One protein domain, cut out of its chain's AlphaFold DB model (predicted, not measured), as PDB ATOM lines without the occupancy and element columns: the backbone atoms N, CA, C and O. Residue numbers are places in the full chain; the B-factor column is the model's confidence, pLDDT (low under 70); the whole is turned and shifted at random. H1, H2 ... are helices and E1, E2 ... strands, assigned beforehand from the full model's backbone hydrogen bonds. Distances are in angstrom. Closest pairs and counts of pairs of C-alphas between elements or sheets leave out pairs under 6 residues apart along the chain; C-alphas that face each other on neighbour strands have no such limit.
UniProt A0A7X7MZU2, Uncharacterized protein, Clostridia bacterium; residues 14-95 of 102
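AT A GLANCE: This is residues 14 to 95 of the 102 residues of an uncharacterized protein of Clostridia bacterium (UniProt A0A7X7MZU2). Two helices, H1 and H2, lie side by side and run the same way, and a small sheet of two parallel strands, E1 and E2, covers one side of the pair. Residues 14 to 26 lie on the side of the helices away from the sheet, while the long link from E1 to H2 makes a loose end at which residues 59 to 64 stick out. The printed part has 82 residues with two named helices and two named strands in the order H1, E1, H2, E2; the class is mixed, helices and strands, though under half of the residues are in named elements. The whole is compact, with a radius of gyration of the C-alphas of 13.3 A, and its C-alphas span 36 by 26 by 19 A.

IN THESE COORDINATES: The printed part begins at Ala 14, and residues 14 to 26 hold no named element. H1 takes residues 27 to 37, 15.3 A from first to last C-alpha, and begins with C-alpha 27 at (-51.523, 44.278, 1.121). E1 is residues 42 to 45, 10.1 A long. Residues 46 to 71 again hold no named element. H2, the longest helix, takes residues 72 to 87 over 22.0 A, with C-alpha 72 at (-38.601, 41.327, -7.272). E2 is residues 91 to 94, 10.6 A long, and ends with C-alpha 94 at (-40.126, 39.090, 11.428).

HOW THE PARTS SIT: H1 and H2 touch, H2 with its residues 79 to 86 alone; the closest C-alphas are those of Lys 33 and Ile 86, 7.3 A apart. Their lines stand at a shallow tilt of 10 degrees and they run the same way. H1 and E1 are near each other, with 7 pairs of C-alphas within 10 A. H1 and E2 are apart. E1 and E2 are parallel neighbours, with 16 degrees between their directions. C-alphas 43 and 92 face each other at 5.0 A. N 43 and O 91 are within hydrogen-bond range at 2.9 A, and so are N 93 and O 43 at 3.2 A. E1, H2 and E2 form a strand-helix-strand unit, two parallel neighbour strands with a helix between them in the chain, and its crossover is right-handed. In H1 and H2 every O i to N i+4 pair is within hydrogen-bond range.

THE WHOLE: The two C-alphas farthest apart, those of Gln 63 and Lys 88, are 36.9 A apart. The printed part has no cut. The link from E1 to H2, 26 residues, is long; those from H1 to E1 and from H2 to E2 are tight. The mean pLDDT of the printed part is 89.7, and residues 55 to 60 and 64 to 66 are under 70.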
ATOM      1  N   ALA A  14     -57.482  53.400  -0.114       92.12
ATOM      2  CA  ALA A  14     -56.572  54.402  -0.670       92.12
ATOM      3  C   ALA A  14     -55.832  55.220   0.403       92.12
ATOM      4  O   ALA A  14     -54.753  55.741   0.137       92.12
ATOM      5  N   SER A  15     -56.375  55.311   1.623       94.56
ATOM      6  CA  SER A  15     -55.711  55.989   2.741       94.56
ATOM      7  C   SER A  15     -54.469  55.248   3.247       94.56
ATOM      8  O   SER A  15     -53.642  55.859   3.919       94.56
ATOM      9  N   PHE A  16     -54.331  53.957   2.932       95.81
ATOM     10  CA  PHE A  16     -53.263  53.094   3.448       95.81
ATOM     11  C   PHE A  16     -52.398  52.467   2.348       95.81
ATOM     12  O   PHE A  16     -51.348  51.903   2.648       95.81
ATOM     13  N   ALA A  17     -52.780  52.593   1.078       95.31
ATOM     14  CA  ALA A  17     -51.973  52.127  -0.045       95.31
ATOM     15  C   ALA A  17     -50.598  52.832  -0.113       95.31
ATOM     16  O   ALA A  17     -50.394  53.930   0.427       95.31
ATOM     17  N   SER A  18     -49.619  52.200  -0.769       95.06
ATOM     18  CA  SER A  18     -48.360  52.883  -1.097       95.06
ATOM     19  C   SER A  18     -48.608  54.022  -2.091       95.06
ATOM     20  O   SER A  18     -49.470  53.930  -2.960       95.06
ATOM     21  N   GLN A  19     -47.830  55.099  -1.970       93.62
ATOM     22  CA  GLN A  19     -47.797  56.165  -2.978       93.62
ATOM     23  C   GLN A  19     -46.904  55.799  -4.172       93.62
ATOM     24  O   GLN A  19     -46.917  56.485  -5.193       93.62
ATOM     25  N   ASN A  20     -46.111  54.733  -4.053       95.00
ATOM     26  CA  ASN A  20     -45.295  54.224  -5.139       95.00
ATOM     27  C   ASN A  20     -46.103  53.211  -5.961       95.00
ATOM     28  O   ASN A  20     -46.540  52.188  -5.439       95.00
ATOM     29  N   ALA A  21     -46.271  53.495  -7.254       92.75
ATOM     30  CA  ALA A  21     -47.058  52.671  -8.168       92.75
ATOM     31  C   ALA A  21     -46.564  51.215  -8.274       92.75
ATOM     32  O   ALA A  21     -47.382  50.323  -8.459       92.75
ATOM     33  N   GLU A  22     -45.264  50.957  -8.094       92.19
ATOM     34  CA  GLU A  22     -44.685  49.603  -8.169       92.19
ATOM     35  C   GLU A  22     -45.088  48.706  -6.989       92.19
ATOM     36  O   GLU A  22     -44.939  47.487  -7.044       92.19
ATOM     37  N   ILE A  23     -45.555  49.295  -5.885       94.12
ATOM     38  CA  ILE A  23     -45.916  48.572  -4.655       94.12
ATOM     39  C   ILE A  23     -47.256  49.042  -4.070       94.12
ATOM     40  O   ILE A  23     -47.541  48.802  -2.895       94.12
ATOM     41  N   ILE A  24     -48.088  49.703  -4.885       93.56
ATOM     42  CA  ILE A  24     -49.402  50.247  -4.497       93.56
ATOM     43  C   ILE A  24     -50.359  49.171  -3.974       93.56
ATOM     44  O   ILE A  24     -51.190  49.439  -3.108       93.56
ATOM     45  N   ASP A  25     -50.209  47.951  -4.475       87.69
ATOM     46  CA  ASP A  25     -51.015  46.765  -4.207       87.69
ATOM     47  C   ASP A  25     -50.443  45.872  -3.091       87.69
ATOM     48  O   ASP A  25     -51.003  44.813  -2.807       87.69
ATOM     49  N   ASN A  26     -49.356  46.276  -2.418       93.12
ATOM     50  CA  ASN A  26     -48.814  45.490  -1.313       93.12
ATOM     51  C   ASN A  26     -49.772  45.523  -0.104       93.12
ATOM     52  O   ASN A  26     -49.847  46.493   0.662       93.12
ATOM     53  N   SER A  27     -50.515  44.432   0.070       92.06
ATOM     54  CA  SER A  27     -51.523  44.278   1.121       92.06
ATOM     55  C   SER A  27     -50.920  44.251   2.528       92.06
ATOM     56  O   SER A  27     -51.531  44.781   3.457       92.06
ATOM     57  N   GLY A  28     -49.704  43.719   2.688       95.06
ATOM     58  CA  GLY A  28     -48.982  43.707   3.961       95.06
ATOM     59  C   GLY A  28     -48.672  45.117   4.469       95.06
ATOM     60  O   GLY A  28     -49.037  45.465   5.589       95.06
ATOM     61  N   LEU A  29     -48.095  45.974   3.622       97.06
ATOM     62  CA  LEU A  29     -47.853  47.388   3.933       97.06
ATOM     63  C   LEU A  29     -49.149  48.145   4.226       97.06
ATOM     64  O   LEU A  29     -49.210  48.931   5.174       97.06
ATOM     65  N   THR A  30     -50.192  47.881   3.436       96.25
ATOM     66  CA  THR A  30     -51.516  48.482   3.635       96.25
ATOM     67  C   THR A  30     -52.067  48.137   5.019       96.25
ATOM     68  O   THR A  30     -52.501  49.021   5.761       96.25
ATOM     69  N   LEU A  31     -51.988  46.863   5.413       96.81
ATOM     70  CA  LEU A  31     -52.410  46.409   6.733       96.81
ATOM     71  C   LEU A  31     -51.561  47.033   7.845       96.81
ATOM     72  O   LEU A  31     -52.117  47.519   8.825       96.81
ATOM     73  N   LEU A  32     -50.236  47.080   7.699       97.75
ATOM     74  CA  LEU A  32     -49.353  47.675   8.706       97.75
ATOM     75  C   LEU A  32     -49.681  49.153   8.960       97.75
ATOM     76  O   LEU A  32     -49.770  49.574  10.112       97.75
ATOM     77  N   LYS A  33     -49.937  49.935   7.907       97.62
ATOM     78  CA  LYS A  33     -50.350  51.343   8.041       97.62
ATOM     79  C   LYS A  33     -51.713  51.485   8.721       97.62
ATOM     80  O   LYS A  33     -51.889  52.384   9.543       97.62
ATOM     81  N   LEU A  34     -52.657  50.589   8.431       97.56
ATOM     82  CA  LEU A  34     -53.935  50.543   9.142       97.56
ATOM     83  C   LEU A  34     -53.733  50.226  10.632       97.56
ATOM     84  O   LEU A  34     -54.306  50.906  11.482       97.56
ATOM     85  N   LEU A  35     -52.881  49.249  10.959       98.00
ATOM     86  CA  LEU A  35     -52.551  48.881  12.340       98.00
ATOM     87  C   LEU A  35     -51.913  50.050  13.105       98.00
ATOM     88  O   LEU A  35     -52.268  50.292  14.260       98.00
ATOM     89  N   VAL A  36     -51.035  50.824  12.455       98.12
ATOM     90  CA  VAL A  36     -50.499  52.076  13.014       98.12
ATOM     91  C   VAL A  36     -51.635  53.054  13.320       98.12
ATOM     92  O   VAL A  36     -51.682  53.609  14.419       98.12
ATOM     93  N   ALA A  37     -52.562  53.253  12.379       97.06
ATOM     94  CA  ALA A  37     -53.654  54.214  12.518       97.06
ATOM     95  C   ALA A  37     -54.638  53.858  13.643       97.06
ATOM     96  O   ALA A  37     -55.133  54.757  14.321       97.06
ATOM     97  N   VAL A  38     -54.874  52.567  13.897       96.69
ATOM     98  CA  VAL A  38     -55.686  52.107  15.041       96.69
ATOM     99  C   VAL A  38     -54.882  51.993  16.345       96.69
ATOM    100  O   VAL A  38     -55.421  51.600  17.377       96.69
ATOM    101  N   GLY A  39     -53.599  52.371  16.330       97.94
ATOM    102  CA  GLY A  39     -52.781  52.550  17.526       97.94
ATOM    103  C   GLY A  39     -51.994  51.324  17.989       97.94
ATOM    104  O   GLY A  39     -51.433  51.368  19.087       97.94
ATOM    105  N   VAL A  40     -51.898  50.262  17.182       98.62
ATOM    106  CA  VAL A  40     -51.062  49.093  17.499       98.62
ATOM    107  C   VAL A  40     -49.596  49.516  17.592       98.62
ATOM    108  O   VAL A  40     -49.099  50.284  16.769       98.62
ATOM    109  N   LYS A  41     -48.903  49.042  18.633       98.12
ATOM    110  CA  LYS A  41     -47.523  49.453  18.945       98.12
ATOM    111  C   LYS A  41     -46.472  48.406  18.628       98.12
ATOM    112  O   LYS A  41     -45.320  48.777  18.429       98.12
ATOM    113  N   GLU A  42     -46.855  47.136  18.580       98.50
ATOM    114  CA  GLU A  42     -45.947  46.033  18.296       98.50
ATOM    115  C   GLU A  42     -46.625  44.999  17.401       98.50
ATOM    116  O   GLU A  42     -47.781  44.643  17.634       98.50
ATOM    117  N   VAL A  43     -45.901  44.531  16.385       98.12
ATOM    118  CA  VAL A  43     -46.333  43.471  15.469       98.12
ATOM    119  C   VAL A  43     -45.194  42.484  15.227       98.12
ATOM    120  O   VAL A  43     -44.023  42.864  15.169       98.12
ATOM    121  N   ILE A  44     -45.558  41.216  15.051       98.00
ATOM    122  CA  ILE A  44     -44.660  40.157  14.588       98.00
ATOM    123  C   ILE A  44     -45.231  39.640  13.271       98.00
ATOM    124  O   ILE A  44     -46.412  39.303  13.206       98.00
ATOM    125  N   ILE A  45     -44.408  39.601  12.228       96.69
ATOM    126  CA  ILE A  45     -44.824  39.249  10.870       96.69
ATOM    127  C   ILE A  45     -44.307  37.859  10.511       96.69
ATOM    128  O   ILE A  45     -43.142  37.553  10.745       96.69
ATOM    129  N   ALA A  46     -45.161  37.032   9.911       94.75
ATOM    130  CA  ALA A  46     -44.789  35.748   9.327       94.75
ATOM    131  C   ALA A  46     -45.364  35.647   7.909       94.75
ATOM    132  O   ALA A  46     -46.531  35.984   7.705       94.75
ATOM    133  N   GLY A  47     -44.557  35.200   6.944       88.50
ATOM    134  CA  GLY A  47     -44.981  34.964   5.557       88.50
ATOM    135  C   GLY A  47     -45.015  36.200   4.649       88.50
ATOM    136  O   GLY A  47     -45.336  36.079   3.473       88.50
ATOM    137  N   MET A  48     -44.661  37.387   5.154       91.75
ATOM    138  CA  MET A  48     -44.367  38.557   4.312       91.75
ATOM    139  C   MET A  48     -42.855  38.600   4.071       91.75
ATOM    140  O   MET A  48     -42.149  39.447   4.610       91.75
ATOM    141  N   ASP A  49     -42.346  37.630   3.318       91.12
ATOM    142  CA  ASP A  49     -40.903  37.364   3.256       91.12
ATOM    143  C   ASP A  49     -40.211  38.037   2.064       91.12
ATOM    144  O   ASP A  49     -38.988  38.014   1.968       91.12
ATOM    145  N   GLY A  50     -40.964  38.720   1.201       90.12
ATOM    146  CA  GLY A  50     -40.452  39.387   0.004       90.12
ATOM    147  C   GLY A  50     -40.674  38.584  -1.270       90.12
ATOM    148  O   GLY A  50     -41.127  37.449  -1.240       90.12
ATOM    149  N   TYR A  51     -40.392  39.221  -2.399       88.19
ATOM    150  CA  TYR A  51     -40.569  38.646  -3.728       88.19
ATOM    151  C   TYR A  51     -39.326  37.857  -4.133       88.19
ATOM    152  O   TYR A  51     -38.201  38.343  -3.964       88.19
ATOM    153  N   SER A  52     -39.534  36.669  -4.697       82.62
ATOM    154  CA  SER A  52     -38.472  35.831  -5.251       82.62
ATOM    155  C   SER A  52     -38.173  36.192  -6.709       82.62
ATOM    156  O   SER A  52     -39.051  36.583  -7.475       82.62
ATOM    157  N   THR A  53     -36.911  36.045  -7.118       76.25
ATOM    158  CA  THR A  53     -36.519  36.094  -8.539       76.25
ATOM    159  C   THR A  53     -36.772  34.767  -9.260       76.25
ATOM    160  O   THR A  53     -36.637  34.702 -10.481       76.25
ATOM    161  N   GLN A  54     -37.129  33.712  -8.522       71.56
ATOM    162  CA  GLN A  54     -37.512  32.404  -9.053       71.56
ATOM    163  C   GLN A  54     -39.038  32.273  -9.042       71.56
ATOM    164  O   GLN A  54     -39.679  32.716  -8.096       71.56
ATOM    165  N   GLN A  55     -39.596  31.671 -10.093       59.06
ATOM    166  CA  GLN A  55     -41.040  31.589 -10.362       59.06
ATOM    167  C   GLN A  55     -41.776  30.479  -9.596       59.06
ATOM    168  O   GLN A  55     -42.808  30.025 -10.067       59.06
ATOM    169  N   ASP A  56     -41.262  30.013  -8.461       59.59
ATOM    170  CA  ASP A  56     -41.843  28.837  -7.818       59.59
ATOM    171  C   ASP A  56     -42.011  29.025  -6.307       59.59
ATOM    172  O   ASP A  56     -41.033  29.042  -5.554       59.59
ATOM    173  N   GLY A  57     -43.270  29.051  -5.864       63.34
ATOM    174  CA  GLY A  57     -43.658  28.683  -4.497       63.34
ATOM    175  C   GLY A  57     -44.322  29.774  -3.663       63.34
ATOM    176  O   GLY A  57     -44.603  29.521  -2.490       63.34
ATOM    177  N   ASP A  58     -44.609  30.946  -4.238       66.19
ATOM    178  CA  ASP A  58     -45.209  32.061  -3.490       66.19
ATOM    179  C   ASP A  58     -46.714  31.847  -3.233       66.19
ATOM    180  O   ASP A  58     -47.271  32.361  -2.260       66.19
ATOM    181  N   TYR A  59     -47.381  31.046  -4.075       68.62
ATOM    182  CA  TYR A  59     -48.806  30.731  -3.955       68.62
ATOM    183  C   TYR A  59     -49.068  29.225  -3.993       68.62
ATOM    184  O   TYR A  59     -48.480  28.480  -4.773       68.62
ATOM    185  N   PHE A  60     -50.029  28.776  -3.176       69.56
ATOM    186  CA  PHE A  60     -50.541  27.403  -3.243       69.56
ATOM    187  C   PHE A  60     -51.191  27.111  -4.606       69.56
ATOM    188  O   PHE A  60     -51.030  26.028  -5.164       69.56
ATOM    189  N   GLU A  61     -51.908  28.095  -5.154       77.50
ATOM    190  CA  GLU A  61     -52.446  28.050  -6.509       77.50
ATOM    191  C   GLU A  61     -51.500  28.783  -7.463       77.50
ATOM    192  O   GLU A  61     -51.495  30.010  -7.513       77.50
ATOM    193  N   GLN A  62     -50.753  28.032  -8.275       72.50
ATOM    194  CA  GLN A  62     -49.809  28.586  -9.264       72.50
ATOM    195  C   GLN A  62     -50.459  29.566 -10.258       72.50
ATOM    196  O   GLN A  62     -49.794  30.398 -10.855       72.50
ATOM    197  N   GLN A  63     -51.781  29.500 -10.444       72.19
ATOM    198  CA  GLN A  63     -52.515  30.421 -11.322       72.19
ATOM    199  C   GLN A  63     -52.581  31.854 -10.771       72.19
ATOM    200  O   GLN A  63     -52.850  32.786 -11.525       72.19
ATOM    201  N   LEU A  64     -52.368  32.022  -9.463       69.50
ATOM    202  CA  LEU A  64     -52.305  33.320  -8.788       69.50
ATOM    203  C   LEU A  64     -50.887  33.899  -8.781       69.50
ATOM    204  O   LEU A  64     -50.692  35.041  -8.362       69.50
ATOM    205  N   GLU A  65     -49.906  33.120  -9.239       69.69
ATOM    206  CA  GLU A  65     -48.509  33.517  -9.277       69.69
ATOM    207  C   GLU A  65     -48.320  34.566 -10.373       69.69
ATOM    208  O   GLU A  65     -48.348  34.299 -11.576       69.69
ATOM    209  N   TYR A  66     -48.183  35.814  -9.937       68.75
ATOM    210  CA  TYR A  66     -47.796  36.896 -10.820       68.75
ATOM    211  C   TYR A  66     -46.291  36.839 -11.057       68.75
ATOM    212  O   TYR A  66     -45.505  36.785 -10.113       68.75
ATOM    213  N   ASP A  67     -45.886  36.938 -12.324       71.00
ATOM    214  CA  ASP A  67     -44.472  37.028 -12.675       71.00
ATOM    215  C   ASP A  67     -43.906  38.405 -12.302       71.00
ATOM    216  O   ASP A  67     -43.876  39.338 -13.108       71.00
ATOM    217  N   TYR A  68     -43.449  38.518 -11.057       73.38
ATOM    218  CA  TYR A  68     -42.680  39.656 -10.559       73.38
ATOM    219  C   TYR A  68     -41.179  39.387 -10.540       73.38
ATOM    220  O   TYR A  68     -40.436  40.192  -9.989       73.38
ATOM    221  N   SER A  69     -40.702  38.300 -11.149       75.25
ATOM    222  CA  SER A  69     -39.287  37.905 -11.096       75.25
ATOM    223  C   SER A  69     -38.336  39.028 -11.534       75.25
ATOM    224  O   SER A  69     -37.286  39.240 -10.929       75.25
ATOM    225  N   LYS A  70     -38.736  39.815 -12.542       81.38
ATOM    226  CA  LYS A  70     -37.968  40.956 -13.070       81.38
ATOM    227  C   LYS A  70     -38.012  42.189 -12.168       81.38
ATOM    228  O   LYS A  70     -37.134  43.041 -12.267       81.38
ATOM    229  N   GLN A  71     -39.034  42.303 -11.327       86.00
ATOM    230  CA  GLN A  71     -39.273  43.431 -10.430       86.00
ATOM    231  C   GLN A  71     -39.008  43.079  -8.958       86.00
ATOM    232  O   GLN A  71     -39.080  43.955  -8.102       86.00
ATOM    233  N   ALA A  72     -38.692  41.824  -8.640       88.50
ATOM    234  CA  ALA A  72     -38.601  41.327  -7.272       88.50
ATOM    235  C   ALA A  72     -37.628  42.155  -6.423       88.50
ATOM    236  O   ALA A  72     -37.981  42.624  -5.342       88.50
ATOM    237  N   GLU A  73     -36.433  42.420  -6.956       91.38
ATOM    238  CA  GLU A  73     -35.412  43.215  -6.274       91.38
ATOM    239  C   GLU A  73     -35.888  44.648  -6.000       91.38
ATOM    240  O   GLU A  73     -35.863  45.098  -4.853       91.38
ATOM    241  N   ILE A  74     -36.390  45.354  -7.022       94.12
ATOM    242  CA  ILE A  74     -36.857  46.737  -6.854       94.12
ATOM    243  C   ILE A  74     -38.043  46.809  -5.887       94.12
ATOM    244  O   ILE A  74     -38.071  47.685  -5.021       94.12
ATOM    245  N   ARG A  75     -38.986  45.862  -5.950       94.50
ATOM    246  CA  ARG A  75     -40.120  45.803  -5.018       94.50
ATOM    247  C   ARG A  75     -39.642  45.564  -3.590       94.50
ATOM    248  O   ARG A  75     -40.068  46.292  -2.698       94.50
ATOM    249  N   ASN A  76     -38.722  44.623  -3.366       95.00
ATOM    250  CA  ASN A  76     -38.155  44.360  -2.040       95.00
ATOM    251  C   ASN A  76     -37.453  45.597  -1.465       95.00
ATOM    252  O   ASN A  76     -37.638  45.905  -0.285       95.00
ATOM    253  N   VAL A  77     -36.712  46.349  -2.285       96.75
ATOM    254  CA  VAL A  77     -36.076  47.615  -1.879       96.75
ATOM    255  C   VAL A  77     -37.120  48.657  -1.471       96.75
ATOM    256  O   VAL A  77     -37.011  49.251  -0.396       96.75
ATOM    257  N   LEU A  78     -38.147  48.865  -2.296       97.56
ATOM    258  CA  LEU A  78     -39.202  49.846  -2.028       97.56
ATOM    259  C   LEU A  78     -40.009  49.492  -0.771       97.56
ATOM    260  O   LEU A  78     -40.258  50.358   0.067       97.56
ATOM    261  N   ILE A  79     -40.356  48.213  -0.604       97.38
ATOM    262  CA  ILE A  79     -41.092  47.718   0.565       97.38
ATOM    263  C   ILE A  79     -40.251  47.850   1.832       97.38
ATOM    264  O   ILE A  79     -40.754  48.338   2.841       97.38
ATOM    265  N   SER A  80     -38.962  47.502   1.775       97.50
ATOM    266  CA  SER A  80     -38.031  47.711   2.894       97.50
ATOM    267  C   SER A  80     -38.007  49.177   3.336       97.50
ATOM    268  O   SER A  80     -37.978  49.466   4.531       97.50
ATOM    269  N   GLY A  81     -38.048  50.109   2.377       97.88
ATOM    270  CA  GLY A  81     -38.141  51.542   2.649       97.88
ATOM    271  C   GLY A  81     -39.395  51.911   3.442       97.88
ATOM    272  O   GLY A  81     -39.291  52.572   4.472       97.88
ATOM    273  N   GLU A  82     -40.572  51.443   3.020       97.75
ATOM    274  CA  GLU A  82     -41.813  51.714   3.755       97.75
ATOM    275  C   GLU A  82     -41.857  51.035   5.133       97.75
ATOM    276  O   GLU A  82     -42.334  51.647   6.091       97.75
ATOM    277  N   ILE A  83     -41.312  49.820   5.277       97.88
ATOM    278  CA  ILE A  83     -41.222  49.147   6.584       97.88
ATOM    279  C   ILE A  83     -40.358  49.961   7.553       97.88
ATOM    280  O   ILE A  83     -40.758  50.146   8.702       97.88
ATOM    281  N   LYS A  84     -39.224  50.511   7.099       97.62
ATOM    282  CA  LYS A  84     -38.372  51.380   7.932       97.62
ATOM    283  C   LYS A  84     -39.101  52.626   8.413       97.62
ATOM    284  O   LYS A  84     -38.921  53.036   9.557       97.62
ATOM    285  N   GLU A  85     -39.925  53.233   7.562       97.56
ATOM    286  CA  GLU A  85     -40.747  54.377   7.965       97.56
ATOM    287  C   GLU A  85     -41.784  53.982   9.023       97.56
ATOM    288  O   GLU A  85     -41.944  54.685  10.021       97.56
ATOM    289  N   ILE A  86     -42.426  52.822   8.867       97.50
ATOM    290  CA  ILE A  86     -43.368  52.276   9.854       97.50
ATOM    291  C   ILE A  86     -42.656  51.964  11.182       97.50
ATOM    292  O   ILE A  86     -43.183  52.279  12.252       97.50
ATOM    293  N   GLN A  87     -41.432  51.430  11.137       97.12
ATOM    294  CA  GLN A  87     -40.633  51.101  12.322       97.12
ATOM    295  C   GLN A  87     -40.304  52.312  13.207       97.12
ATOM    296  O   GLN A  87     -40.056  52.154  14.403       97.12
ATOM    297  N   LYS A  88     -40.359  53.538  12.666       97.38
ATOM    298  CA  LYS A  88     -40.195  54.770  13.458       97.38
ATOM    299  C   LYS A  88     -41.323  54.979  14.473       97.38
ATOM    300  O   LYS A  88     -41.132  55.711  15.441       97.38
ATOM    301  N   VAL A  89     -42.494  54.376  14.248       98.12
ATOM    302  CA  VAL A  89     -43.708  54.582  15.062       98.12
ATOM    303  C   VAL A  89     -44.330  53.288  15.602       98.12
ATOM    304  O   VAL A  89     -45.214  53.355  16.460       98.12
ATOM    305  N   MET A  90     -43.871  52.124  15.139       98.31
ATOM    306  CA  MET A  90     -44.348  50.797  15.534       98.31
ATOM    307  C   MET A  90     -43.170  49.827  15.643       98.31
ATOM    308  O   MET A  90     -42.358  49.724  14.733       98.31
ATOM    309  N   LYS A  91     -43.085  49.058  16.729       98.44
ATOM    310  CA  LYS A  91     -42.104  47.978  16.850       98.44
ATOM    311  C   LYS A  91     -42.515  46.820  15.938       98.44
ATOM    312  O   LYS A  91     -43.621  46.303  16.054       98.44
ATOM    313  N   LEU A  92     -41.630  46.417  15.036       97.69
ATOM    314  CA  LEU A  92     -41.911  45.401  14.024       97.69
ATOM    315  C   LEU A  92     -40.747  44.421  13.955       97.69
ATOM    316  O   LEU A  92     -39.596  44.839  13.824       97.69
ATOM    317  N   SER A  93     -41.057  43.129  14.040       96.38
ATOM    318  CA  SER A  93     -40.100  42.040  13.844       96.38
ATOM    319  C   SER A  93     -40.666  40.962  12.923       96.38
ATOM    320  O   SER A  93     -41.879  40.787  12.812       96.38
ATOM    321  N   PHE A  94     -39.773  40.232  12.262       97.12
ATOM    322  CA  PHE A  94     -40.126  39.090  11.428       97.12
ATOM    323  C   PHE A  94     -39.871  37.789  12.189       97.12
ATOM    324  O   PHE A  94     -38.824  37.615  12.812       97.12
ATOM    325  N   LEU A  95     -40.851  36.889  12.153       96.88
ATOM    326  CA  LEU A  95     -40.744  35.521  12.652       96.88
ATOM    327  C   LEU A  95     -40.091  34.604  11.610       96.88
ATOM    328  O   LEU A  95     -39.357  33.687  11.970       96.88
TER     329      LEU A  95